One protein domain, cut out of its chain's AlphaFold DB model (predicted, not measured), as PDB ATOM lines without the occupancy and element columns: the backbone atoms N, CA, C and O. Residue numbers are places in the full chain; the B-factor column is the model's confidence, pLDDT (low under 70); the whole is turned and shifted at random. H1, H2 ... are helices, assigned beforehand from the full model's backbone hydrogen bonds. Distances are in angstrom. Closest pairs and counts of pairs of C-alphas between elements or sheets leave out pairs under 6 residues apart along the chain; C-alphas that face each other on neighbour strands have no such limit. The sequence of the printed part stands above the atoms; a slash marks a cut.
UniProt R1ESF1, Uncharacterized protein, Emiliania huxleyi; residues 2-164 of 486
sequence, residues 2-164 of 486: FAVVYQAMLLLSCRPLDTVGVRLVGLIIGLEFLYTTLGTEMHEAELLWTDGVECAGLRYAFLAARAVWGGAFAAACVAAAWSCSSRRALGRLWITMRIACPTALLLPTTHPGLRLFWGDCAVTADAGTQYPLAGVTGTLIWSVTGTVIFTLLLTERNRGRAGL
ATOM      1  N   PHE A   2       0.565  39.879  15.892       57.41
ATOM      2  CA  PHE A   2      -0.528  39.652  16.859       57.41
ATOM      3  C   PHE A   2      -0.691  38.192  17.336       57.41
ATOM      4  O   PHE A   2      -0.759  37.968  18.539       57.41
ATOM      5  N   ALA A   3      -0.649  37.188  16.446       60.69
ATOM      6  CA  ALA A   3      -0.651  35.761  16.825       60.69
ATOM      7  C   ALA A   3       0.457  35.378  17.834       60.69
ATOM      8  O   ALA A   3       0.212  34.599  18.749       60.69
ATOM      9  N   VAL A   4       1.644  35.984  17.718       64.06
ATOM     10  CA  VAL A   4       2.785  35.791  18.628       64.06
ATOM     11  C   VAL A   4       2.511  36.437  19.986       64.06
ATOM     12  O   VAL A   4       2.832  35.847  21.011       64.06
ATOM     13  N   VAL A   5       1.853  37.601  20.025       65.31
ATOM     14  CA  VAL A   5       1.421  38.237  21.282       65.31
ATOM     15  C   VAL A   5       0.376  37.381  22.004       65.31
ATOM     16  O   VAL A   5       0.484  37.185  23.215       65.31
ATOM     17  N   TYR A   6      -0.592  36.811  21.276       66.25
ATOM     18  CA  TYR A   6      -1.569  35.875  21.849       66.25
ATOM     19  C   TYR A   6      -0.888  34.634  22.422       66.25
ATOM     20  O   TYR A   6      -1.168  34.251  23.555       66.25
ATOM     21  N   GLN A   7       0.028  34.033  21.664       68.12
ATOM     22  CA  GLN A   7       0.791  32.871  22.109       68.12
ATOM     23  C   GLN A   7       1.666  33.209  23.322       68.12
ATOM     24  O   GLN A   7       1.676  32.452  24.283       68.12
ATOM     25  N   ALA A   8       2.322  34.371  23.347       66.94
ATOM     26  CA  ALA A   8       3.136  34.816  24.477       66.94
ATOM     27  C   ALA A   8       2.302  35.079  25.743       66.94
ATOM     28  O   ALA A   8       2.687  34.672  26.838       66.94
ATOM     29  N   MET A   9       1.133  35.713  25.608       66.62
ATOM     30  CA  MET A   9       0.189  35.920  26.714       66.62
ATOM     31  C   MET A   9      -0.391  34.600  27.226       66.62
ATOM     32  O   MET A   9      -0.513  34.417  28.437       66.62
ATOM     33  N   LEU A  10      -0.708  33.671  26.322       66.94
ATOM     34  CA  LEU A  10      -1.166  32.331  26.672       66.94
ATOM     35  C   LEU A  10      -0.065  31.564  27.416       66.94
ATOM     36  O   LEU A  10      -0.315  31.032  28.492       66.94
ATOM     37  N   LEU A  11       1.174  31.594  26.924       66.25
ATOM     38  CA  LEU A  11       2.320  30.962  27.579       66.25
ATOM     39  C   LEU A  11       2.582  31.541  28.976       66.25
ATOM     40  O   LEU A  11       2.799  30.776  29.916       66.25
ATOM     41  N   LEU A  12       2.474  32.865  29.153       66.31
ATOM     42  CA  LEU A  12       2.540  33.490  30.481       66.31
ATOM     43  C   LEU A  12       1.361  33.118  31.381       66.31
ATOM     44  O   LEU A  12       1.505  33.099  32.599       66.31
ATOM     45  N   SER A  13       0.192  32.828  30.813       63.06
ATOM     46  CA  SER A  13      -0.954  32.355  31.589       63.06
ATOM     47  C   SER A  13      -0.816  30.891  32.019       63.06
ATOM     48  O   SER A  13      -1.452  30.499  32.996       63.06
ATOM     49  N   CYS A  14       0.028  30.107  31.341       57.59
ATOM     50  CA  CYS A  14       0.210  28.676  31.588       57.59
ATOM     51  C   CYS A  14       1.425  28.339  32.464       57.59
ATOM     52  O   CYS A  14       1.496  27.225  32.977       57.59
ATOM     53  N   ARG A  15       2.388  29.255  32.639       62.19
ATOM     54  CA  ARG A  15       3.633  28.973  33.368       62.19
ATOM     55  C   ARG A  15       3.778  29.786  34.654       62.19
ATOM     56  O   ARG A  15       3.302  30.919  34.727       62.19
ATOM     57  N   PRO A  16       4.468  29.238  35.670       59.19
ATOM     58  CA  PRO A  16       4.952  30.054  36.770       59.19
ATOM     59  C   PRO A  16       5.860  31.160  36.224       59.19
ATOM     60  O   PRO A  16       6.724  30.927  35.381       59.19
ATOM     61  N   LEU A  17       5.595  32.386  36.662       63.00
ATOM     62  CA  LEU A  17       6.120  33.601  36.048       63.00
ATOM     63  C   LEU A  17       7.531  33.883  36.557       63.00
ATOM     64  O   LEU A  17       7.702  34.311  37.702       63.00
ATOM     65  N   ASP A  18       8.534  33.713  35.704       71.31
ATOM     66  CA  ASP A  18       9.840  34.295  35.962       71.31
ATOM     67  C   ASP A  18       9.825  35.793  35.613       71.31
ATOM     68  O   ASP A  18       9.090  36.282  34.749       71.31
ATOM     69  N   THR A  19      10.618  36.580  36.337       79.12
ATOM     70  CA  THR A  19      10.698  38.032  36.114       79.12
ATOM     71  C   THR A  19      11.170  38.359  34.695       79.12
ATOM     72  O   THR A  19      10.777  39.381  34.131       79.12
ATOM     73  N   VAL A  20      12.007  37.497  34.113       82.38
ATOM     74  CA  VAL A  20      12.555  37.674  32.765       82.38
ATOM     75  C   VAL A  20      11.470  37.475  31.712       82.38
ATOM     76  O   VAL A  20      11.308  38.354  30.869       82.38
ATOM     77  N   GLY A  21      10.675  36.408  31.788       82.38
ATOM     78  CA  GLY A  21       9.574  36.151  30.863       82.38
ATOM     79  C   GLY A  21       8.525  37.258  30.887       82.38
ATOM     80  O   GLY A  21       8.136  37.754  29.832       82.38
ATOM     81  N   VAL A  22       8.130  37.741  32.071       83.75
ATOM     82  CA  VAL A  22       7.178  38.866  32.169       83.75
ATOM     83  C   VAL A  22       7.736  40.136  31.523       83.75
ATOM     84  O   VAL A  22       7.012  40.838  30.814       83.75
ATOM     85  N   ARG A  23       9.028  40.422  31.723       88.94
ATOM     86  CA  ARG A  23       9.693  41.577  31.106       88.94
ATOM     87  C   ARG A  23       9.791  41.453  29.595       88.94
ATOM     88  O   ARG A  23       9.449  42.402  28.895       88.94
ATOM     89  N   LEU A  24      10.227  40.294  29.106       86.75
ATOM     90  CA  LEU A  24      10.369  40.021  27.681       86.75
ATOM     91  C   LEU A  24       9.028  40.186  26.973       86.75
ATOM     92  O   LEU A  24       8.947  40.866  25.957       86.75
ATOM     93  N   VAL A  25       7.960  39.632  27.541       84.38
ATOM     94  CA  VAL A  25       6.636  39.740  26.934       84.38
ATOM     95  C   VAL A  25       6.093  41.162  27.002       84.38
ATOM     96  O   VAL A  25       5.563  41.641  26.005       84.38
ATOM     97  N   GLY A  26       6.252  41.878  28.118       88.12
ATOM     98  CA  GLY A  26       5.848  43.284  28.162       88.12
ATOM     99  C   GLY A  26       6.618  44.159  27.166       88.12
ATOM    100  O   GLY A  26       6.026  45.058  26.574       88.12
ATOM    101  N   LEU A  27       7.897  43.856  26.915       89.69
ATOM    102  CA  LEU A  27       8.694  44.504  25.872       89.69
ATOM    103  C   LEU A  27       8.218  44.124  24.465       89.69
ATOM    104  O   LEU A  27       8.055  45.018  23.644       89.69
ATOM    105  N   ILE A  28       7.937  42.846  24.190       87.00
ATOM    106  CA  ILE A  28       7.380  42.396  22.901       87.00
ATOM    107  C   ILE A  28       6.055  43.106  22.623       87.00
ATOM    108  O   ILE A  28       5.854  43.625  21.528       87.00
ATOM    109  N   ILE A  29       5.170  43.186  23.618       86.19
ATOM    110  CA  ILE A  29       3.900  43.894  23.461       86.19
ATOM    111  C   ILE A  29       4.120  45.396  23.257       86.19
ATOM    112  O   ILE A  29       3.473  46.009  22.410       86.19
ATOM    113  N   GLY A  30       5.041  46.001  24.010       89.00
ATOM    114  CA  GLY A  30       5.378  47.411  23.840       89.00
ATOM    115  C   GLY A  30       5.927  47.720  22.445       89.00
ATOM    116  O   GLY A  30       5.502  48.690  21.821       89.00
ATOM    117  N   LEU A  31       6.816  46.869  21.930       88.62
ATOM    118  CA  LEU A  31       7.344  46.974  20.572       88.62
ATOM    119  C   LEU A  31       6.257  46.773  19.516       88.62
ATOM    120  O   LEU A  31       6.276  47.486  18.523       88.62
ATOM    121  N   GLU A  32       5.289  45.880  19.731       85.25
ATOM    122  CA  GLU A  32       4.153  45.719  18.812       85.25
ATOM    123  C   GLU A  32       3.297  46.994  18.753       85.25
ATOM    124  O   GLU A  32       2.920  47.443  17.669       85.25
ATOM    125  N   PHE A  33       3.030  47.638  19.895       87.06
ATOM    126  CA  PHE A  33       2.337  48.930  19.896       87.06
ATOM    127  C   PHE A  33       3.128  50.014  19.164       87.06
ATOM    128  O   PHE A  33       2.528  50.781  18.421       87.06
ATOM    129  N   LEU A  34       4.454  50.066  19.329       88.44
ATOM    130  CA  LEU A  34       5.300  51.019  18.599       88.44
ATOM    131  C   LEU A  34       5.367  50.710  17.103       88.44
ATOM    132  O   LEU A  34       5.309  51.612  16.277       88.44
ATOM    133  N   TYR A  35       5.470  49.438  16.732       85.44
ATOM    134  CA  TYR A  35       5.506  49.020  15.336       85.44
ATOM    135  C   TYR A  35       4.191  49.360  14.629       85.44
ATOM    136  O   TYR A  35       4.186  49.905  13.529       85.44
ATOM    137  N   THR A  36       3.060  49.102  15.290       79.25
ATOM    138  CA  THR A  36       1.730  49.422  14.755       79.25
ATOM    139  C   THR A  36       1.436  50.923  14.697       79.25
ATOM    140  O   THR A  36       0.472  51.305  14.022       79.25
ATOM    141  N   THR A  37       2.229  51.772  15.363       81.00
ATOM    142  CA  THR A  37       2.116  53.234  15.285       81.00
ATOM    143  C   THR A  37       3.113  53.909  14.359       81.00
ATOM    144  O   THR A  37       2.744  54.895  13.731       81.00
ATOM    145  N   LEU A  38       4.342  53.406  14.262       78.12
ATOM    146  CA  LEU A  38       5.442  54.021  13.509       78.12
ATOM    147  C   LEU A  38       5.533  53.540  12.048       78.12
ATOM    148  O   LEU A  38       6.588  53.651  11.428       78.12
ATOM    149  N   GLY A  39       4.451  52.982  11.499       74.44
ATOM    150  CA  GLY A  39       4.402  52.536  10.105       74.44
ATOM    151  C   GLY A  39       4.701  53.658   9.100       74.44
ATOM    152  O   GLY A  39       4.549  54.844   9.400       74.44
ATOM    153  N   THR A  40       5.094  53.272   7.882       62.88
ATOM    154  CA  THR A  40       5.499  54.168   6.777       62.88
ATOM    155  C   THR A  40       4.461  55.235   6.416       62.88
ATOM    156  O   THR A  40       4.812  56.284   5.885       62.88
ATOM    157  N   GLU A  41       3.199  55.014   6.774       71.75
ATOM    158  CA  GLU A  41       2.081  55.890   6.426       71.75
ATOM    159  C   GLU A  41       2.139  57.278   7.073       71.75
ATOM    160  O   GLU A  41       1.560  58.220   6.537       71.75
ATOM    161  N   MET A  42       2.851  57.453   8.197       75.69
ATOM    162  CA  MET A  42       2.942  58.773   8.838       75.69
ATOM    163  C   MET A  42       3.706  59.778   7.968       75.69
ATOM    164  O   MET A  42       3.297  60.932   7.868       75.69
ATOM    165  N   HIS A  43       4.773  59.326   7.304       77.56
ATOM    166  CA  HIS A  43       5.568  60.175   6.419       77.56
ATOM    167  C   HIS A  43       4.825  60.480   5.110       77.56
ATOM    168  O   HIS A  43       4.828  61.615   4.643       77.56
ATOM    169  N   GLU A  44       4.122  59.492   4.554       78.19
ATOM    170  CA  GLU A  44       3.297  59.685   3.354       78.19
ATOM    171  C   GLU A  44       2.133  60.651   3.610       78.19
ATOM    172  O   GLU A  44       1.861  61.529   2.792       78.19
ATOM    173  N   ALA A  45       1.469  60.553   4.764       75.31
ATOM    174  CA  ALA A  45       0.388  61.467   5.122       75.31
ATOM    175  C   ALA A  45       0.870  62.898   5.389       75.31
ATOM    176  O   ALA A  45       0.145  63.846   5.087       75.31
ATOM    177  N   GLU A  46       2.076  63.064   5.940       81.00
ATOM    178  CA  GLU A  46       2.708  64.376   6.100       81.00
ATOM    179  C   GLU A  46       2.974  65.026   4.734       81.00
ATOM    180  O   GLU A  46       2.583  66.175   4.529       81.00
ATOM    181  N   LEU A  47       3.531  64.274   3.777       79.75
ATOM    182  CA  LEU A  47       3.784  64.753   2.411       79.75
ATOM    183  C   LEU A  47       2.487  65.147   1.684       79.75
ATOM    184  O   LEU A  47       2.381  66.242   1.134       79.75
ATOM    185  N   LEU A  48       1.453  64.301   1.757       78.62
ATOM    186  CA  LEU A  48       0.143  64.597   1.161       78.62
ATOM    187  C   LEU A  48      -0.525  65.827   1.795       78.62
ATOM    188  O   LEU A  48      -1.255  66.557   1.119       78.62
ATOM    189  N   TRP A  49      -0.289  66.067   3.089       80.75
ATOM    190  CA  TRP A  49      -0.785  67.257   3.779       80.75
ATOM    191  C   TRP A  49      -0.062  68.516   3.319       80.75
ATOM    192  O   TRP A  49      -0.718  69.529   3.066       80.75
ATOM    193  N   THR A  50       1.260  68.450   3.152       81.44
ATOM    194  CA  THR A  50       2.040  69.578   2.629       81.44
ATOM    195  C   THR A  50       1.699  69.913   1.178       81.44
ATOM    196  O   THR A  50       1.732  71.087   0.816       81.44
ATOM    197  N   ASP A  51       1.280  68.924   0.386       82.88
ATOM    198  CA  ASP A  51       0.882  69.098  -1.018       82.88
ATOM    199  C   ASP A  51      -0.555  69.634  -1.192       82.88
ATOM    200  O   ASP A  51      -1.021  69.835  -2.314       82.88
ATOM    201  N   GLY A  52      -1.274  69.893  -0.091       82.44
ATOM    202  CA  GLY A  52      -2.614  70.485  -0.123       82.44
ATOM    203  C   GLY A  52      -3.706  69.541  -0.631       82.44
ATOM    204  O   GLY A  52      -4.763  70.007  -1.060       82.44
ATOM    205  N   VAL A  53      -3.474  68.226  -0.584       80.94
ATOM    206  CA  VAL A  53      -4.473  67.228  -0.982       80.94
ATOM    207  C   VAL A  53      -5.672  67.303  -0.034       80.94
ATOM    208  O   VAL A  53      -5.525  67.292   1.195       80.94
ATOM    209  N   GLU A  54      -6.878  67.375  -0.598       76.81
ATOM    210  CA  GLU A  54      -8.113  67.403   0.184       76.81
ATOM    211  C   GLU A  54      -8.159  66.206   1.159       76.81
ATOM    212  O   GLU A  54      -7.828  65.076   0.808       76.81
ATOM    213  N   CYS A  55      -8.530  66.466   2.419       72.81
ATOM    214  CA  CYS A  55      -8.581  65.494   3.527       72.81
ATOM    215  C   CYS A  55      -7.239  64.968   4.086       72.81
ATOM    216  O   CYS A  55      -7.263  64.223   5.072       72.81
ATOM    217  N   ALA A  56      -6.075  65.383   3.575       78.06
ATOM    218  CA  ALA A  56      -4.785  64.898   4.083       78.06
ATOM    219  C   ALA A  56      -4.516  65.248   5.563       78.06
ATOM    220  O   ALA A  56      -3.899  64.474   6.289       78.06
ATOM    221  N   GLY A  57      -5.068  66.348   6.075       79.38
ATOM    222  CA  GLY A  57      -4.863  66.747   7.479       79.38
ATOM    223  C   GLY A  57      -5.670  65.936   8.447       79.38
ATOM    224  O   GLY A  57      -5.270  65.756   9.592       79.38
ATOM    225  N   LEU A  58      -6.796  65.413   7.975       76.19
ATOM    226  CA  LEU A  58      -7.562  64.464   8.745       76.19
ATOM    227  C   LEU A  58      -6.802  63.140   8.856       76.19
ATOM    228  O   LEU A  58      -6.730  62.577   9.946       76.19
ATOM    229  N   ARG A  59      -6.175  62.689   7.759       75.31
ATOM    230  CA  ARG A  59      -5.275  61.524   7.763       75.31
ATOM    231  C   ARG A  59      -4.090  61.740   8.703       75.31
ATOM    232  O   ARG A  59      -3.821  60.883   9.537       75.31
ATOM    233  N   TYR A  60      -3.447  62.904   8.636       82.25
ATOM    234  CA  TYR A  60      -2.348  63.261   9.529       82.25
ATOM    235  C   TYR A  60      -2.785  63.297  11.001       82.25
ATOM    236  O   TYR A  60      -2.170  62.647  11.843       82.25
ATOM    237  N   ALA A  61      -3.883  63.987  11.325       82.00
ATOM    238  CA  ALA A  61      -4.415  64.052  12.687       82.00
ATOM    239  C   ALA A  61      -4.786  62.662  13.227       82.00
ATOM    240  O   ALA A  61      -4.536  62.354  14.392       82.00
ATOM    241  N   PHE A  62      -5.340  61.804  12.371       79.81
ATOM    242  CA  PHE A  62      -5.646  60.419  12.695       79.81
ATOM    243  C   PHE A  62      -4.381  59.599  12.995       79.81
ATOM    244  O   PHE A  62      -4.307  58.951  14.042       79.81
ATOM    245  N   LEU A  63      -3.374  59.646  12.120       82.06
ATOM    246  CA  LEU A  63      -2.110  58.934  12.320       82.06
ATOM    247  C   LEU A  63      -1.367  59.450  13.554       82.06
ATOM    248  O   LEU A  63      -0.841  58.647  14.320       82.06
ATOM    249  N   ALA A  64      -1.418  60.756  13.821       84.94
ATOM    250  CA  ALA A  64      -0.878  61.346  15.041       84.94
ATOM    251  C   ALA A  64      -1.616  60.843  16.293       84.94
ATOM    252  O   ALA A  64      -0.978  60.435  17.262       84.94
ATOM    253  N   ALA A  65      -2.954  60.798  16.280       84.69
ATOM    254  CA  ALA A  65      -3.742  60.262  17.392       84.69
ATOM    255  C   ALA A  65      -3.447  58.775  17.638       84.69
ATOM    256  O   ALA A  65      -3.276  58.352  18.785       84.69
ATOM    257  N   ARG A  66      -3.321  57.986  16.565       84.00
ATOM    258  CA  ARG A  66      -2.898  56.583  16.628       84.00
ATOM    259  C   ARG A  66      -1.492  56.462  17.213       84.00
ATOM    260  O   ARG A  66      -1.288  55.629  18.094       84.00
ATOM    261  N   ALA A  67      -0.554  57.304  16.780       88.25
ATOM    262  CA  ALA A  67       0.819  57.315  17.272       88.25
ATOM    263  C   ALA A  67       0.905  57.640  18.765       88.25
ATOM    264  O   ALA A  67       1.578  56.925  19.508       88.25
ATOM    265  N   VAL A  68       0.158  58.648  19.221       90.56
ATOM    266  CA  VAL A  68       0.039  58.991  20.644       90.56
ATOM    267  C   VAL A  68      -0.554  57.827  21.433       90.56
ATOM    268  O   VAL A  68      -0.013  57.463  22.478       90.56
ATOM    269  N   TRP A  69      -1.626  57.207  20.933       90.50
ATOM    270  CA  TRP A  69      -2.257  56.069  21.597       90.50
ATOM    271  C   TRP A  69      -1.294  54.888  21.747       90.50
ATOM    272  O   TRP A  69      -1.042  54.447  22.868       90.50
ATOM    273  N   GLY A  70      -0.700  54.392  20.658       89.56
ATOM    274  CA  GLY A  70       0.190  53.233  20.764       89.56
ATOM    275  C   GLY A  70       1.498  53.566  21.477       89.56
ATOM    276  O   GLY A  70       1.980  52.740  22.244       89.56
ATOM    277  N   GLY A  71       2.018  54.792  21.365       92.69
ATOM    278  CA  GLY A  71       3.136  55.257  22.190       92.69
ATOM    279  C   GLY A  71       2.817  55.211  23.690       92.69
ATOM    280  O   GLY A  71       3.613  54.698  24.478       92.69
ATOM    281  N   ALA A  72       1.626  55.667  24.092       93.50
ATOM    282  CA  ALA A  72       1.177  55.613  25.482       93.50
ATOM    283  C   ALA A  72       1.022  54.169  25.988       93.50
ATOM    284  O   ALA A  72       1.480  53.848  27.086       93.50
ATOM    285  N   PHE A  73       0.428  53.275  25.191       93.06
ATOM    286  CA  PHE A  73       0.271  51.867  25.569       93.06
ATOM    287  C   PHE A  73       1.590  51.091  25.554       93.06
ATOM    288  O   PHE A  73       1.801  50.248  26.429       93.06
ATOM    289  N   ALA A  74       2.510  51.415  24.647       93.19
ATOM    290  CA  ALA A  74       3.866  50.886  24.657       93.19
ATOM    291  C   ALA A  74       4.606  51.283  25.937       93.19
ATOM    292  O   ALA A  74       5.118  50.418  26.650       93.19
ATOM    293  N   ALA A  75       4.590  52.575  26.276       94.94
ATOM    294  CA  ALA A  75       5.178  53.083  27.509       94.94
ATOM    295  C   ALA A  75       4.540  52.433  28.746       94.94
ATOM    296  O   ALA A  75       5.254  52.033  29.664       94.94
ATOM    297  N   ALA A  76       3.215  52.251  28.757       94.25
ATOM    298  CA  ALA A  76       2.514  51.565  29.837       94.25
ATOM    299  C   ALA A  76       2.918  50.085  29.958       94.25
ATOM    300  O   ALA A  76       3.100  49.604  31.076       94.25
ATOM    301  N   CYS A  77       3.103  49.368  28.844       91.25
ATOM    302  CA  CYS A  77       3.560  47.974  28.856       91.25
ATOM    303  C   CYS A  77       4.993  47.848  29.379       91.25
ATOM    304  O   CYS A  77       5.260  46.996  30.226       91.25
ATOM    305  N   VAL A  78       5.896  48.730  28.945       91.44
ATOM    306  CA  VAL A  78       7.274  48.789  29.455       91.44
ATOM    307  C   VAL A  78       7.272  49.144  30.947       91.44
ATOM    308  O   VAL A  78       7.851  48.428  31.758       91.44
ATOM    309  N   ALA A  79       6.538  50.175  31.364       93.50
ATOM    310  CA  ALA A  79       6.433  50.547  32.776       93.50
ATOM    311  C   ALA A  79       5.825  49.428  33.644       93.50
ATOM    312  O   ALA A  79       6.226  49.231  34.795       93.50
ATOM    313  N   ALA A  80       4.866  48.670  33.104       91.38
ATOM    314  CA  ALA A  80       4.294  47.503  33.762       91.38
ATOM    315  C   ALA A  80       5.334  46.385  33.923       91.38
ATOM    316  O   ALA A  80       5.561  45.928  35.046       91.38
ATOM    317  N   ALA A  81       6.017  46.002  32.841       89.25
ATOM    318  CA  ALA A  81       7.061  44.975  32.837       89.25
ATOM    319  C   ALA A  81       8.220  45.274  33.801       89.25
ATOM    320  O   ALA A  81       8.784  44.354  34.396       89.25
ATOM    321  N   TRP A  82       8.558  46.550  33.996       91.44
ATOM    322  CA  TRP A  82       9.634  46.975  34.894       91.44
ATOM    323  C   TRP A  82       9.218  47.135  36.357       91.44
ATOM    324  O   TRP A  82      10.046  47.511  37.189       91.44
ATOM    325  N   SER A  83       7.966  46.838  36.714       87.62
ATOM    326  CA  SER A  83       7.576  46.878  38.122       87.62
ATOM    327  C   SER A  83       8.363  45.849  38.952       87.62
ATOM    328  O   SER A  83       8.792  44.810  38.448       87.62
ATOM    329  N   CYS A  84       8.572  46.149  40.237       78.81
ATOM    330  CA  CYS A  84       9.490  45.399  41.099       78.81
ATOM    331  C   CYS A  84       9.129  43.916  41.282       78.81
ATOM    332  O   CYS A  84      10.005  43.137  41.645       78.81
ATOM    333  N   SER A  85       7.873  43.520  41.048       85.06
ATOM    334  CA  SER A  85       7.451  42.127  41.181       85.06
ATOM    335  C   SER A  85       6.684  41.622  39.972       85.06
ATOM    336  O   SER A  85       5.820  42.313  39.433       85.06
ATOM    337  N   SER A  86       6.965  40.380  39.573       81.88
ATOM    338  CA  SER A  86       6.341  39.721  38.419       81.88
ATOM    339  C   SER A  86       4.818  39.691  38.526       81.88
ATOM    340  O   SER A  86       4.129  39.908  37.537       81.88
ATOM    341  N   ARG A  87       4.282  39.515  39.742       81.81
ATOM    342  CA  ARG A  87       2.840  39.541  40.024       81.81
ATOM    343  C   ARG A  87       2.212  40.898  39.706       81.81
ATOM    344  O   ARG A  87       1.201  40.960  39.008       81.81
ATOM    345  N   ARG A  88       2.827  41.993  40.173       85.50
ATOM    346  CA  ARG A  88       2.365  43.361  39.877       85.50
ATOM    347  C   ARG A  88       2.587  43.718  38.416       85.50
ATOM    348  O   ARG A  88       1.716  44.349  37.826       85.50
ATOM    349  N   ALA A  89       3.708  43.297  37.838       87.75
ATOM    350  CA  ALA A  89       4.045  43.548  36.445       87.75
ATOM    351  C   ALA A  89       3.004  42.918  35.534       87.75
ATOM    352  O   ALA A  89       2.407  43.598  34.703       87.75
ATOM    353  N   LEU A  90       2.709  41.644  35.777       83.88
ATOM    354  CA  LEU A  90       1.681  40.921  35.065       83.88
ATOM    355  C   LEU A  90       0.304  41.562  35.297       83.88
ATOM    356  O   LEU A  90      -0.408  41.823  34.336       83.88
ATOM    357  N   GLY A  91      -0.066  41.875  36.544       85.12
ATOM    358  CA  GLY A  91      -1.330  42.557  36.855       85.12
ATOM    359  C   GLY A  91      -1.503  43.880  36.100       85.12
ATOM    360  O   GLY A  91      -2.565  44.135  35.537       85.12
ATOM    361  N   ARG A  92      -0.444  44.690  36.019       89.94
ATOM    362  CA  ARG A  92      -0.432  45.940  35.251       89.94
ATOM    363  C   ARG A  92      -0.511  45.686  33.751       89.94
ATOM    364  O   ARG A  92      -1.347  46.309  33.116       89.94
ATOM    365  N   LEU A  93       0.269  44.747  33.209       86.69
ATOM    366  CA  LEU A  93       0.193  44.355  31.797       86.69
ATOM    367  C   LEU A  93      -1.230  43.927  31.427       86.69
ATOM    368  O   LEU A  93      -1.748  44.352  30.400       86.69
ATOM    369  N   TRP A  94      -1.904  43.171  32.297       84.12
ATOM    370  CA  TRP A  94      -3.299  42.789  32.095       84.12
ATOM    371  C   TRP A  94      -4.246  43.981  32.062       84.12
ATOM    372  O   TRP A  94      -5.107  44.045  31.188       84.12
ATOM    373  N   ILE A  95      -4.107  44.917  33.000       87.12
ATOM    374  CA  ILE A  95      -4.916  46.141  33.017       87.12
ATOM    375  C   ILE A  95      -4.658  46.946  31.740       87.12
ATOM    376  O   ILE A  95      -5.608  47.345  31.072       87.12
ATOM    377  N   THR A  96      -3.392  47.112  31.352       89.38
ATOM    378  CA  THR A  96      -2.995  47.791  30.117       89.38
ATOM    379  C   THR A  96      -3.638  47.131  28.901       89.38
ATOM    380  O   THR A  96      -4.274  47.831  28.123       89.38
ATOM    381  N   MET A  97      -3.586  45.801  28.775       83.50
ATOM    382  CA  MET A  97      -4.253  45.063  27.692       83.50
ATOM    383  C   MET A  97      -5.772  45.256  27.697       83.50
ATOM    384  O   MET A  97      -6.369  45.486  26.646       83.50
ATOM    385  N   ARG A  98      -6.407  45.192  28.874       82.69
ATOM    386  CA  ARG A  98      -7.864  45.349  29.024       82.69
ATOM    387  C   ARG A  98      -8.359  46.745  28.682       82.69
ATOM    388  O   ARG A  98      -9.515  46.869  28.306       82.69
ATOM    389  N   ILE A  99      -7.522  47.769  28.820       86.44
ATOM    390  CA  ILE A  99      -7.854  49.138  28.410       86.44
ATOM    391  C   ILE A  99      -7.478  49.344  26.937       86.44
ATOM    392  O   ILE A  99      -8.253  49.934  26.187       86.44
ATOM    393  N   ALA A 100      -6.338  48.809  26.492       85.12
ATOM    394  CA  ALA A 100      -5.874  48.926  25.113       85.12
ATOM    395  C   ALA A 100      -6.874  48.314  24.127       85.12
ATOM    396  O   ALA A 100      -7.297  48.980  23.196       85.12
ATOM    397  N   CYS A 101      -7.312  47.075  24.347       79.75
ATOM    398  CA  CYS A 101      -8.186  46.374  23.405       79.75
ATOM    399  C   CYS A 101      -9.504  47.125  23.093       79.75
ATOM    400  O   CYS A 101      -9.776  47.369  21.918       79.75
ATOM    401  N   PRO A 102     -10.314  47.562  24.080       78.75
ATOM    402  CA  PRO A 102     -11.525  48.325  23.794       78.75
ATOM    403  C   PRO A 102     -11.223  49.742  23.304       78.75
ATOM    404  O   PRO A 102     -11.942  50.239  22.445       78.75
ATOM    405  N   THR A 103     -10.164  50.403  23.789       82.81
ATOM    406  CA  THR A 103      -9.822  51.740  23.273       82.81
ATOM    407  C   THR A 103      -9.353  51.683  21.824       82.81
ATOM    408  O   THR A 103      -9.704  52.577  21.065       82.81
ATOM    409  N   ALA A 104      -8.686  50.607  21.397       77.75
ATOM    410  CA  ALA A 104      -8.343  50.365  19.997       77.75
ATOM    411  C   ALA A 104      -9.585  50.255  19.100       77.75
ATOM    412  O   ALA A 104      -9.535  50.686  17.955       77.75
ATOM    413  N   LEU A 105     -10.693  49.705  19.617       71.94
ATOM    414  CA  LEU A 105     -11.980  49.634  18.911       71.94
ATOM    415  C   LEU A 105     -12.701  50.990  18.853       71.94
ATOM    416  O   LEU A 105     -13.454  51.237  17.916       71.94
ATOM    417  N   LEU A 106     -12.509  51.834  19.873       73.25
ATOM    418  CA  LEU A 106     -13.107  53.171  19.963       73.25
ATOM    419  C   LEU A 106     -12.315  54.225  19.197       73.25
ATOM    420  O   LEU A 106     -12.881  55.229  18.763       73.25
ATOM    421  N   LEU A 107     -11.012  54.012  19.033       71.06
ATOM    422  CA  LEU A 107     -10.244  54.784  18.085       71.06
ATOM    423  C   LEU A 107     -10.843  54.552  16.696       71.06
ATOM    424  O   LEU A 107     -11.141  53.413  16.329       71.06
ATOM    425  N   PRO A 108     -10.985  55.603  15.880       62.16
ATOM    426  CA  PRO A 108     -11.400  55.475  14.492       62.16
ATOM    427  C   PRO A 108     -10.283  54.850  13.640       62.16
ATOM    428  O   PRO A 108     -10.008  55.283  12.539       62.16
ATOM    429  N   THR A 109      -9.574  53.850  14.158       56.50
ATOM    430  CA  THR A 109      -8.500  53.113  13.485       56.50
ATOM    431  C   THR A 109      -9.022  52.037  12.559       56.50
ATOM    432  O   THR A 109      -8.268  51.495  11.756       56.50
ATOM    433  N   THR A 110     -10.315  51.742  12.637       60.16
ATOM    434  CA  THR A 110     -10.993  50.873  11.690       60.16
ATOM    435  C   THR A 110     -11.684  51.744  10.638       60.16
ATOM    436  O   THR A 110     -12.370  52.710  10.972       60.16
ATOM    437  N   HIS A 111     -11.534  51.396   9.356       62.56
ATOM    438  CA  HIS A 111     -12.229  52.055   8.236       62.56
ATOM    439  C   HIS A 111     -13.727  52.363   8.477       62.56
ATOM    440  O   HIS A 111     -14.182  53.405   8.009       62.56
ATOM    441  N   PRO A 112     -14.516  51.544   9.210       62.19
ATOM    442  CA  PRO A 112     -15.901  51.861   9.537       62.19
ATOM    443  C   PRO A 112     -16.026  53.066  10.467       62.19
ATOM    444  O   PRO A 112     -16.937  53.857  10.276       62.19
ATOM    445  N   GLY A 113     -15.119  53.238  11.434       65.94
ATOM    446  CA  GLY A 113     -15.081  54.419  12.297       65.94
ATOM    447  C   GLY A 113     -14.722  55.675  11.508       65.94
ATOM    448  O   GLY A 113     -15.422  56.679  11.615       65.94
ATOM    449  N   LEU A 114     -13.707  55.598  10.639       67.75
ATOM    450  CA  LEU A 114     -13.370  56.703   9.731       67.75
ATOM    451  C   LEU A 114     -14.561  57.092   8.855       67.75
ATOM    452  O   LEU A 114     -14.903  58.265   8.765       67.75
ATOM    453  N   ARG A 115     -15.243  56.104   8.272       69.31
ATOM    454  CA  ARG A 115     -16.420  56.337   7.432       69.31
ATOM    455  C   ARG A 115     -17.616  56.877   8.218       69.31
ATOM    456  O   ARG A 115     -18.320  57.747   7.720       69.31
ATOM    457  N   LEU A 116     -17.843  56.387   9.439       71.81
ATOM    458  CA  LEU A 116     -18.945  56.818  10.303       71.81
ATOM    459  C   LEU A 116     -18.773  58.272  10.756       71.81
ATOM    460  O   LEU A 116     -19.739  59.027  10.754       71.81
ATOM    461  N   PHE A 117     -17.557  58.655  11.148       70.69
ATOM    462  CA  PHE A 117     -17.285  59.982  11.700       70.69
ATOM    463  C   PHE A 117     -16.913  61.025  10.637       70.69
ATOM    464  O   PHE A 117     -17.141  62.211  10.866       70.69
ATOM    465  N   TRP A 118     -16.377  60.610   9.481       72.31
ATOM    466  CA  TRP A 118     -15.849  61.527   8.458       72.31
ATOM    467  C   TRP A 118     -16.344  61.286   7.025       72.31
ATOM    468  O   TRP A 118     -15.925  61.992   6.109       72.31
ATOM    469  N   GLY A 119     -17.276  60.353   6.820       74.25
ATOM    470  CA  GLY A 119     -17.928  60.135   5.529       74.25
ATOM    471  C   GLY A 119     -17.041  59.457   4.479       74.25
ATOM    472  O   GLY A 119     -15.975  58.914   4.772       74.25
ATOM    473  N   ASP A 120     -17.507  59.459   3.228       73.06
ATOM    474  CA  ASP A 120     -16.861  58.723   2.133       73.06
ATOM    475  C   ASP A 120     -15.509  59.326   1.703       73.06
ATOM    476  O   ASP A 120     -14.650  58.581   1.236       73.06
ATOM    477  N   CYS A 121     -15.255  60.619   1.958       67.50
ATOM    478  CA  CYS A 121     -13.982  61.275   1.623       67.50
ATOM    479  C   CYS A 121     -12.765  60.637   2.317       67.50
ATOM    480  O   CYS A 121     -11.669  60.611   1.759       67.50
ATOM    481  N   ALA A 122     -12.946  60.081   3.521       63.22
ATOM    482  CA  ALA A 122     -11.883  59.377   4.237       63.22
ATOM    483  C   ALA A 122     -11.544  58.008   3.611       63.22
ATOM    484  O   ALA A 122     -10.439  57.502   3.801       63.22
ATOM    485  N   VAL A 123     -12.484  57.418   2.862       64.06
ATOM    486  CA  VAL A 123     -12.364  56.089   2.241       64.06
ATOM    487  C   VAL A 123     -11.888  56.190   0.788       64.06
ATOM    488  O   VAL A 123     -11.149  55.329   0.324       64.06
ATOM    489  N   THR A 124     -12.273  57.244   0.063       60.59
ATOM    490  CA  THR A 124     -11.975  57.406  -1.372       60.59
ATOM    491  C   THR A 124     -10.552  57.864  -1.679       60.59
ATOM    492  O   THR A 124     -10.089  57.667  -2.800       60.59
ATOM    493  N   ALA A 125      -9.836  58.448  -0.716       56.00
ATOM    494  CA  ALA A 125      -8.452  58.888  -0.913       56.00
ATOM    495  C   ALA A 125      -7.430  57.723  -0.996       56.00
ATOM    496  O   ALA A 125      -6.260  57.961  -1.283       56.00
ATOM    497  N   ASP A 126      -7.866  56.468  -0.815       54.62
ATOM    498  CA  ASP A 126      -7.091  55.237  -1.084       54.62
ATOM    499  C   ASP A 126      -7.425  54.628  -2.455       54.62
ATOM    500  O   ASP A 126      -7.477  53.414  -2.639       54.62
ATOM    501  N   ALA A 127      -7.650  55.472  -3.462       46.06
ATOM    502  CA  ALA A 127      -8.060  55.061  -4.808       46.06
ATOM    503  C   ALA A 127      -7.091  54.090  -5.535       46.06
ATOM    504  O   ALA A 127      -7.412  53.624  -6.627       46.06
ATOM    505  N   GLY A 128      -5.928  53.760  -4.957       53.00
ATOM    506  CA  GLY A 128      -4.955  52.814  -5.514       53.00
ATOM    507  C   GLY A 128      -5.046  51.377  -4.988       53.00
ATOM    508  O   GLY A 128      -4.520  50.467  -5.627       53.00
ATOM    509  N   THR A 129      -5.709  51.129  -3.860       50.41
ATOM    510  CA  THR A 129      -5.737  49.798  -3.244       50.41
ATOM    511  C   THR A 129      -7.176  49.352  -3.057       50.41
ATOM    512  O   THR A 129      -7.916  49.836  -2.207       50.41
ATOM    513  N   GLN A 130      -7.585  48.365  -3.859       54.78
ATOM    514  CA  GLN A 130      -8.709  47.497  -3.528       54.78
ATOM    515  C   GLN A 130      -8.370  46.763  -2.225       54.78
ATOM    516  O   GLN A 130      -8.013  45.590  -2.253       54.78
ATOM    517  N   TYR A 131      -8.429  47.430  -1.075       54.56
ATOM    518  CA  TYR A 131      -8.492  46.727   0.192       54.56
ATOM    519  C   TYR A 131      -9.886  46.107   0.239       54.56
ATOM    520  O   TYR A 131     -10.876  46.833   0.364       54.56
ATOM    521  N   PRO A 132     -10.013  44.781   0.045       57.59
ATOM    522  CA  PRO A 132     -11.322  44.163   0.005       57.59
ATOM    523  C   PRO A 132     -12.015  44.441   1.339       57.59
ATOM    524  O   PRO A 132     -11.377  44.408   2.392       57.59
ATOM    525  N   LEU A 133     -13.331  44.652   1.309       62.09
ATOM    526  CA  LEU A 133     -14.200  44.740   2.492       62.09
ATOM    527  C   LEU A 133     -13.861  43.653   3.544       62.09
ATOM    528  O   LEU A 133     -13.953  43.884   4.748       62.09
ATOM    529  N   ALA A 134     -13.362  42.502   3.077       58.69
ATOM    530  CA  ALA A 134     -12.799  41.412   3.866       58.69
ATOM    531  C   ALA A 134     -11.679  41.819   4.851       58.69
ATOM    532  O   ALA A 134     -11.653  41.295   5.961       58.69
ATOM    533  N   GLY A 135     -10.782  42.751   4.512       64.38
ATOM    534  CA  GLY A 135      -9.719  43.221   5.411       64.38
ATOM    535  C   GLY A 135     -10.262  44.027   6.595       64.38
ATOM    536  O   GLY A 135      -9.826  43.859   7.737       64.38
ATOM    537  N   VAL A 136     -11.292  44.837   6.347       63.56
ATOM    538  CA  VAL A 136     -11.978  45.628   7.376       63.56
ATOM    539  C   VAL A 136     -12.790  44.731   8.308       63.56
ATOM    540  O   VAL A 136     -12.660  44.818   9.530       63.56
ATOM    541  N   THR A 137     -13.592  43.827   7.743       65.25
ATOM    542  CA  THR A 137     -14.373  42.856   8.518       65.25
ATOM    543  C   THR A 137     -13.461  41.908   9.294       65.25
ATOM    544  O   THR A 137     -13.722  41.638  10.463       65.25
ATOM    545  N   GLY A 138     -12.350  41.468   8.695       69.12
ATOM    546  CA  GLY A 138     -11.338  40.644   9.352       69.12
ATOM    547  C   GLY A 138     -10.702  41.342  10.552       69.12
ATOM    548  O   GLY A 138     -10.627  40.751  11.624       69.12
ATOM    549  N   THR A 139     -10.336  42.620  10.422       66.56
ATOM    550  CA  THR A 139      -9.752  43.409  11.522       66.56
ATOM    551  C   THR A 139     -10.742  43.620  12.669       66.56
ATOM    552  O   THR A 139     -10.362  43.523  13.838       66.56
ATOM    553  N   LEU A 140     -12.021  43.856  12.355       67.75
ATOM    554  CA  LEU A 140     -13.077  44.015  13.356       67.75
ATOM    555  C   LEU A 140     -13.362  42.696  14.082       67.75
ATOM    556  O   LEU A 140     -13.352  42.665  15.310       67.75
ATOM    557  N   ILE A 141     -13.572  41.604  13.339       71.12
ATOM    558  CA  ILE A 141     -13.795  40.271  13.915       71.12
ATOM    559  C   ILE A 141     -12.595  39.878  14.770       71.12
ATOM    560  O   ILE A 141     -12.785  39.412  15.888       71.12
ATOM    561  N   TRP A 142     -11.373  40.109  14.297       68.31
ATOM    562  CA  TRP A 142     -10.159  39.804  15.045       68.31
ATOM    563  C   TRP A 142     -10.031  40.640  16.319       68.31
ATOM    564  O   TRP A 142      -9.746  40.095  17.380       68.31
ATOM    565  N   SER A 143     -10.310  41.943  16.258       69.62
ATOM    566  CA  SER A 143     -10.236  42.829  17.426       69.62
ATOM    567  C   SER A 143     -11.317  42.514  18.459       69.62
ATOM    568  O   SER A 143     -11.032  42.467  19.655       69.62
ATOM    569  N   VAL A 144     -12.548  42.234  18.024       72.12
ATOM    570  CA  VAL A 144     -13.657  41.860  18.914       72.12
ATOM    571  C   VAL A 144     -13.431  40.471  19.499       72.12
ATOM    572  O   VAL A 144     -13.473  40.312  20.715       72.12
ATOM    573  N   THR A 145     -13.125  39.477  18.664       74.12
ATOM    574  CA  THR A 145     -12.862  38.100  19.110       74.12
ATOM    575  C   THR A 145     -11.638  38.062  20.011       74.12
ATOM    576  O   THR A 145     -11.688  37.464  21.075       74.12
ATOM    577  N   GLY A 146     -10.574  38.778  19.649       70.31
ATOM    578  CA  GLY A 146      -9.400  38.983  20.482       70.31
ATOM    579  C   GLY A 146      -9.770  39.585  21.832       70.31
ATOM    580  O   GLY A 146      -9.437  39.001  22.852       70.31
ATOM    581  N   THR A 147     -10.519  40.690  21.865       68.62
ATOM    582  CA  THR A 147     -10.966  41.334  23.114       68.62
ATOM    583  C   THR A 147     -11.819  40.399  23.971       68.62
ATOM    584  O   THR A 147     -11.619  40.318  25.181       68.62
ATOM    585  N   VAL A 148     -12.754  39.664  23.369       72.00
ATOM    586  CA  VAL A 148     -13.630  38.710  24.062       72.00
ATOM    587  C   VAL A 148     -12.822  37.528  24.601       72.00
ATOM    588  O   VAL A 148     -12.947  37.180  25.769       72.00
ATOM    589  N   ILE A 149     -11.917  36.962  23.805       72.44
ATOM    590  CA  ILE A 149     -11.000  35.906  24.242       72.44
ATOM    591  C   ILE A 149     -10.089  36.424  25.363       72.44
ATOM    592  O   ILE A 149      -9.945  35.746  26.373       72.44
ATOM    593  N   PHE A 150      -9.534  37.634  25.260       66.56
ATOM    594  CA  PHE A 150      -8.712  38.244  26.311       66.56
ATOM    595  C   PHE A 150      -9.516  38.458  27.601       66.56
ATOM    596  O   PHE A 150      -9.058  38.131  28.692       66.56
ATOM    597  N   THR A 151     -10.731  38.990  27.504       66.56
ATOM    598  CA  THR A 151     -11.568  39.265  28.681       66.56
ATOM    599  C   THR A 151     -12.093  37.993  29.339       66.56
ATOM    600  O   THR A 151     -12.170  37.951  30.567       66.56
ATOM    601  N   LEU A 152     -12.389  36.946  28.562       70.25
ATOM    602  CA  LEU A 152     -12.909  35.675  29.069       70.25
ATOM    603  C   LEU A 152     -11.806  34.702  29.498       70.25
ATOM    604  O   LEU A 152     -11.880  34.147  30.595       70.25
ATOM    605  N   LEU A 153     -10.777  34.491  28.673       67.44
ATOM    606  CA  LEU A 153      -9.694  33.546  28.965       67.44
ATOM    607  C   LEU A 153      -8.671  34.108  29.944       67.44
ATOM    608  O   LEU A 153      -8.046  33.324  30.641       67.44
ATOM    609  N   LEU A 154      -8.531  35.429  30.066       63.44
ATOM    610  CA  LEU A 154      -7.468  36.044  30.874       63.44
ATOM    611  C   LEU A 154      -8.067  36.775  32.078       63.44
ATOM    612  O   LEU A 154      -7.719  37.900  32.457       63.44
ATOM    613  N   THR A 155      -9.025  36.090  32.699       69.31
ATOM    614  CA  THR A 155      -9.454  36.373  34.063       69.31
ATOM    615  C   THR A 155      -8.416  35.839  35.044       69.31
ATOM    616  O   THR A 155      -7.704  34.878  34.754       69.31
ATOM    617  N   GLU A 156      -8.338  36.432  36.236       64.56
ATOM    618  CA  GLU A 156      -7.506  35.894  37.324       64.56
ATOM    619  C   GLU A 156      -7.823  34.417  37.588       64.56
ATOM    620  O   GLU A 156      -6.923  33.624  37.834       64.56
ATOM    621  N   ARG A 157      -9.092  34.033  37.401       64.88
ATOM    622  CA  ARG A 157      -9.593  32.667  37.552       64.88
ATOM    623  C   ARG A 157      -8.952  31.660  36.595       64.88
ATOM    624  O   ARG A 157      -8.903  30.484  36.941       64.88
ATOM    625  N   ASN A 158      -8.487  32.093  35.427       66.88
ATOM    626  CA  ASN A 158      -7.910  31.217  34.409       66.88
ATOM    627  C   ASN A 158      -6.374  31.209  34.416       66.88
ATOM    628  O   ASN A 158      -5.777  30.373  33.737       66.88
ATOM    629  N   ARG A 159      -5.724  32.079  35.208       65.38
ATOM    630  CA  ARG A 159      -4.263  32.053  35.382       65.38
ATOM    631  C   ARG A 159      -3.835  30.708  35.971       65.38
ATOM    632  O   ARG A 159      -4.419  30.233  36.943       65.38
ATOM    633  N   GLY A 160      -2.854  30.075  35.342       61.06
ATOM    634  CA  GLY A 160      -2.329  28.761  35.705       61.06
ATOM    635  C   GLY A 160      -3.260  27.589  35.387       61.06
ATOM    636  O   GLY A 160      -2.816  26.453  35.476       61.06
ATOM    637  N   ARG A 161      -4.531  27.811  35.009       65.88
ATOM    638  CA  ARG A 161      -5.532  26.733  34.886       65.88
ATOM    639  C   ARG A 161      -5.609  26.067  33.516       65.88
ATOM    640  O   ARG A 161      -6.220  25.005  33.417       65.88
ATOM    641  N   ALA A 162      -5.042  26.675  32.481       64.50
ATOM    642  CA  ALA A 162      -5.167  26.168  31.121       64.50
ATOM    643  C   ALA A 162      -4.330  24.891  30.925       64.50
ATOM    644  O   ALA A 162      -3.109  24.913  31.038       64.50
ATOM    645  N   GLY A 163      -5.005  23.778  30.634       71.00
ATOM    646  CA  GLY A 163      -4.398  22.551  30.106       71.00
ATOM    647  C   GLY A 163      -3.828  21.558  31.122       71.00
ATOM    648  O   GLY A 163      -3.669  20.396  30.771       71.00
ATOM    649  N   LEU A 164      -3.575  21.958  32.374       77.06
ATOM    650  CA  LEU A 164      -3.018  21.054  33.390       77.06
ATOM    651  C   LEU A 164      -4.079  20.551  34.388       77.06
ATOM    652  O   LEU A 164      -4.858  21.367  34.909       77.06
TER     653      LEU A 164
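AT A GLANCE: This is residues 2 to 164 of the 486 residues of an uncharacterized protein of Emiliania huxleyi (UniProt R1ESF1). An elongated bundle of helices running mostly along one long axis: H2, H4 and H5 form an up-and-down core, each running against the one before, with H1 packed on H2 and H8 on H5. The short helices H3, H6 and H7 lie toward one end of the long axis, where residues 126 to 132 stick out as a free loop. The printed part has 163 residues with eight named helices, H1 to H8 in chain order, and no named strand; the class is all helix. It is only just compact, close to loose, with a radius of gyration of the C-alphas of 18.0 A and spans of 56 by 29 by 21 A.

IN THESE COORDINATES: H1, residues 2 to 14, begins at C-alpha 2 (-0.528, 39.652, 16.859). H2 is residues 19 to 37, 27.2 A long; H3 is residues 41 to 50. H4, residues 56 to 81, measures 36.9 A and H5, residues 86 to 106, 30.0 A. H6 is residues 111 to 118 and H7 residues 121 to 124. H8, residues 133 to 153, is 29.1 A long and ends at C-alpha 153 (-9.694, 33.546, 28.965).

HOW THE PARTS SIT: H2 and H4 touch at a shallow tilt of 3 degrees, opposite ways, the closest C-alphas, Gly 30 and Ala 74, 3.9 A apart. H4 touches H5 with residues 73 to 81 alone, closest C-alphas Ala 80 and Ala 89, 4.8 A; they form a hairpin. H1 and H2, also a hairpin, touch at C-alphas Ala 8 and Val 25, 6.5 A. H5 touches H8 with residues 98 to 105 alone, closest C-alphas Cys 101 and Thr 147, 5.8 A. H1 and H8 are near each other. H3 touches H4, closest C-alphas Trp 49 and Ala 56, 4.7 A. H6 touches H7, closest C-alphas Leu 114 and Ala 122, 6.3 A. Every O i to N i+4 pair is within hydrogen-bond range in H1, H2, H3, H4, H6 and H8; H5 has 16 of 17, and H7 is too short for one.

THE WHOLE: The C-alphas of Gly 52 and Leu 164, the two farthest apart, are 59.7 A apart. The printed part has no cut and no long link. Mean pLDDT of the printed part is 75.1; low stretches include residues 2 to 17 and 121 to 140.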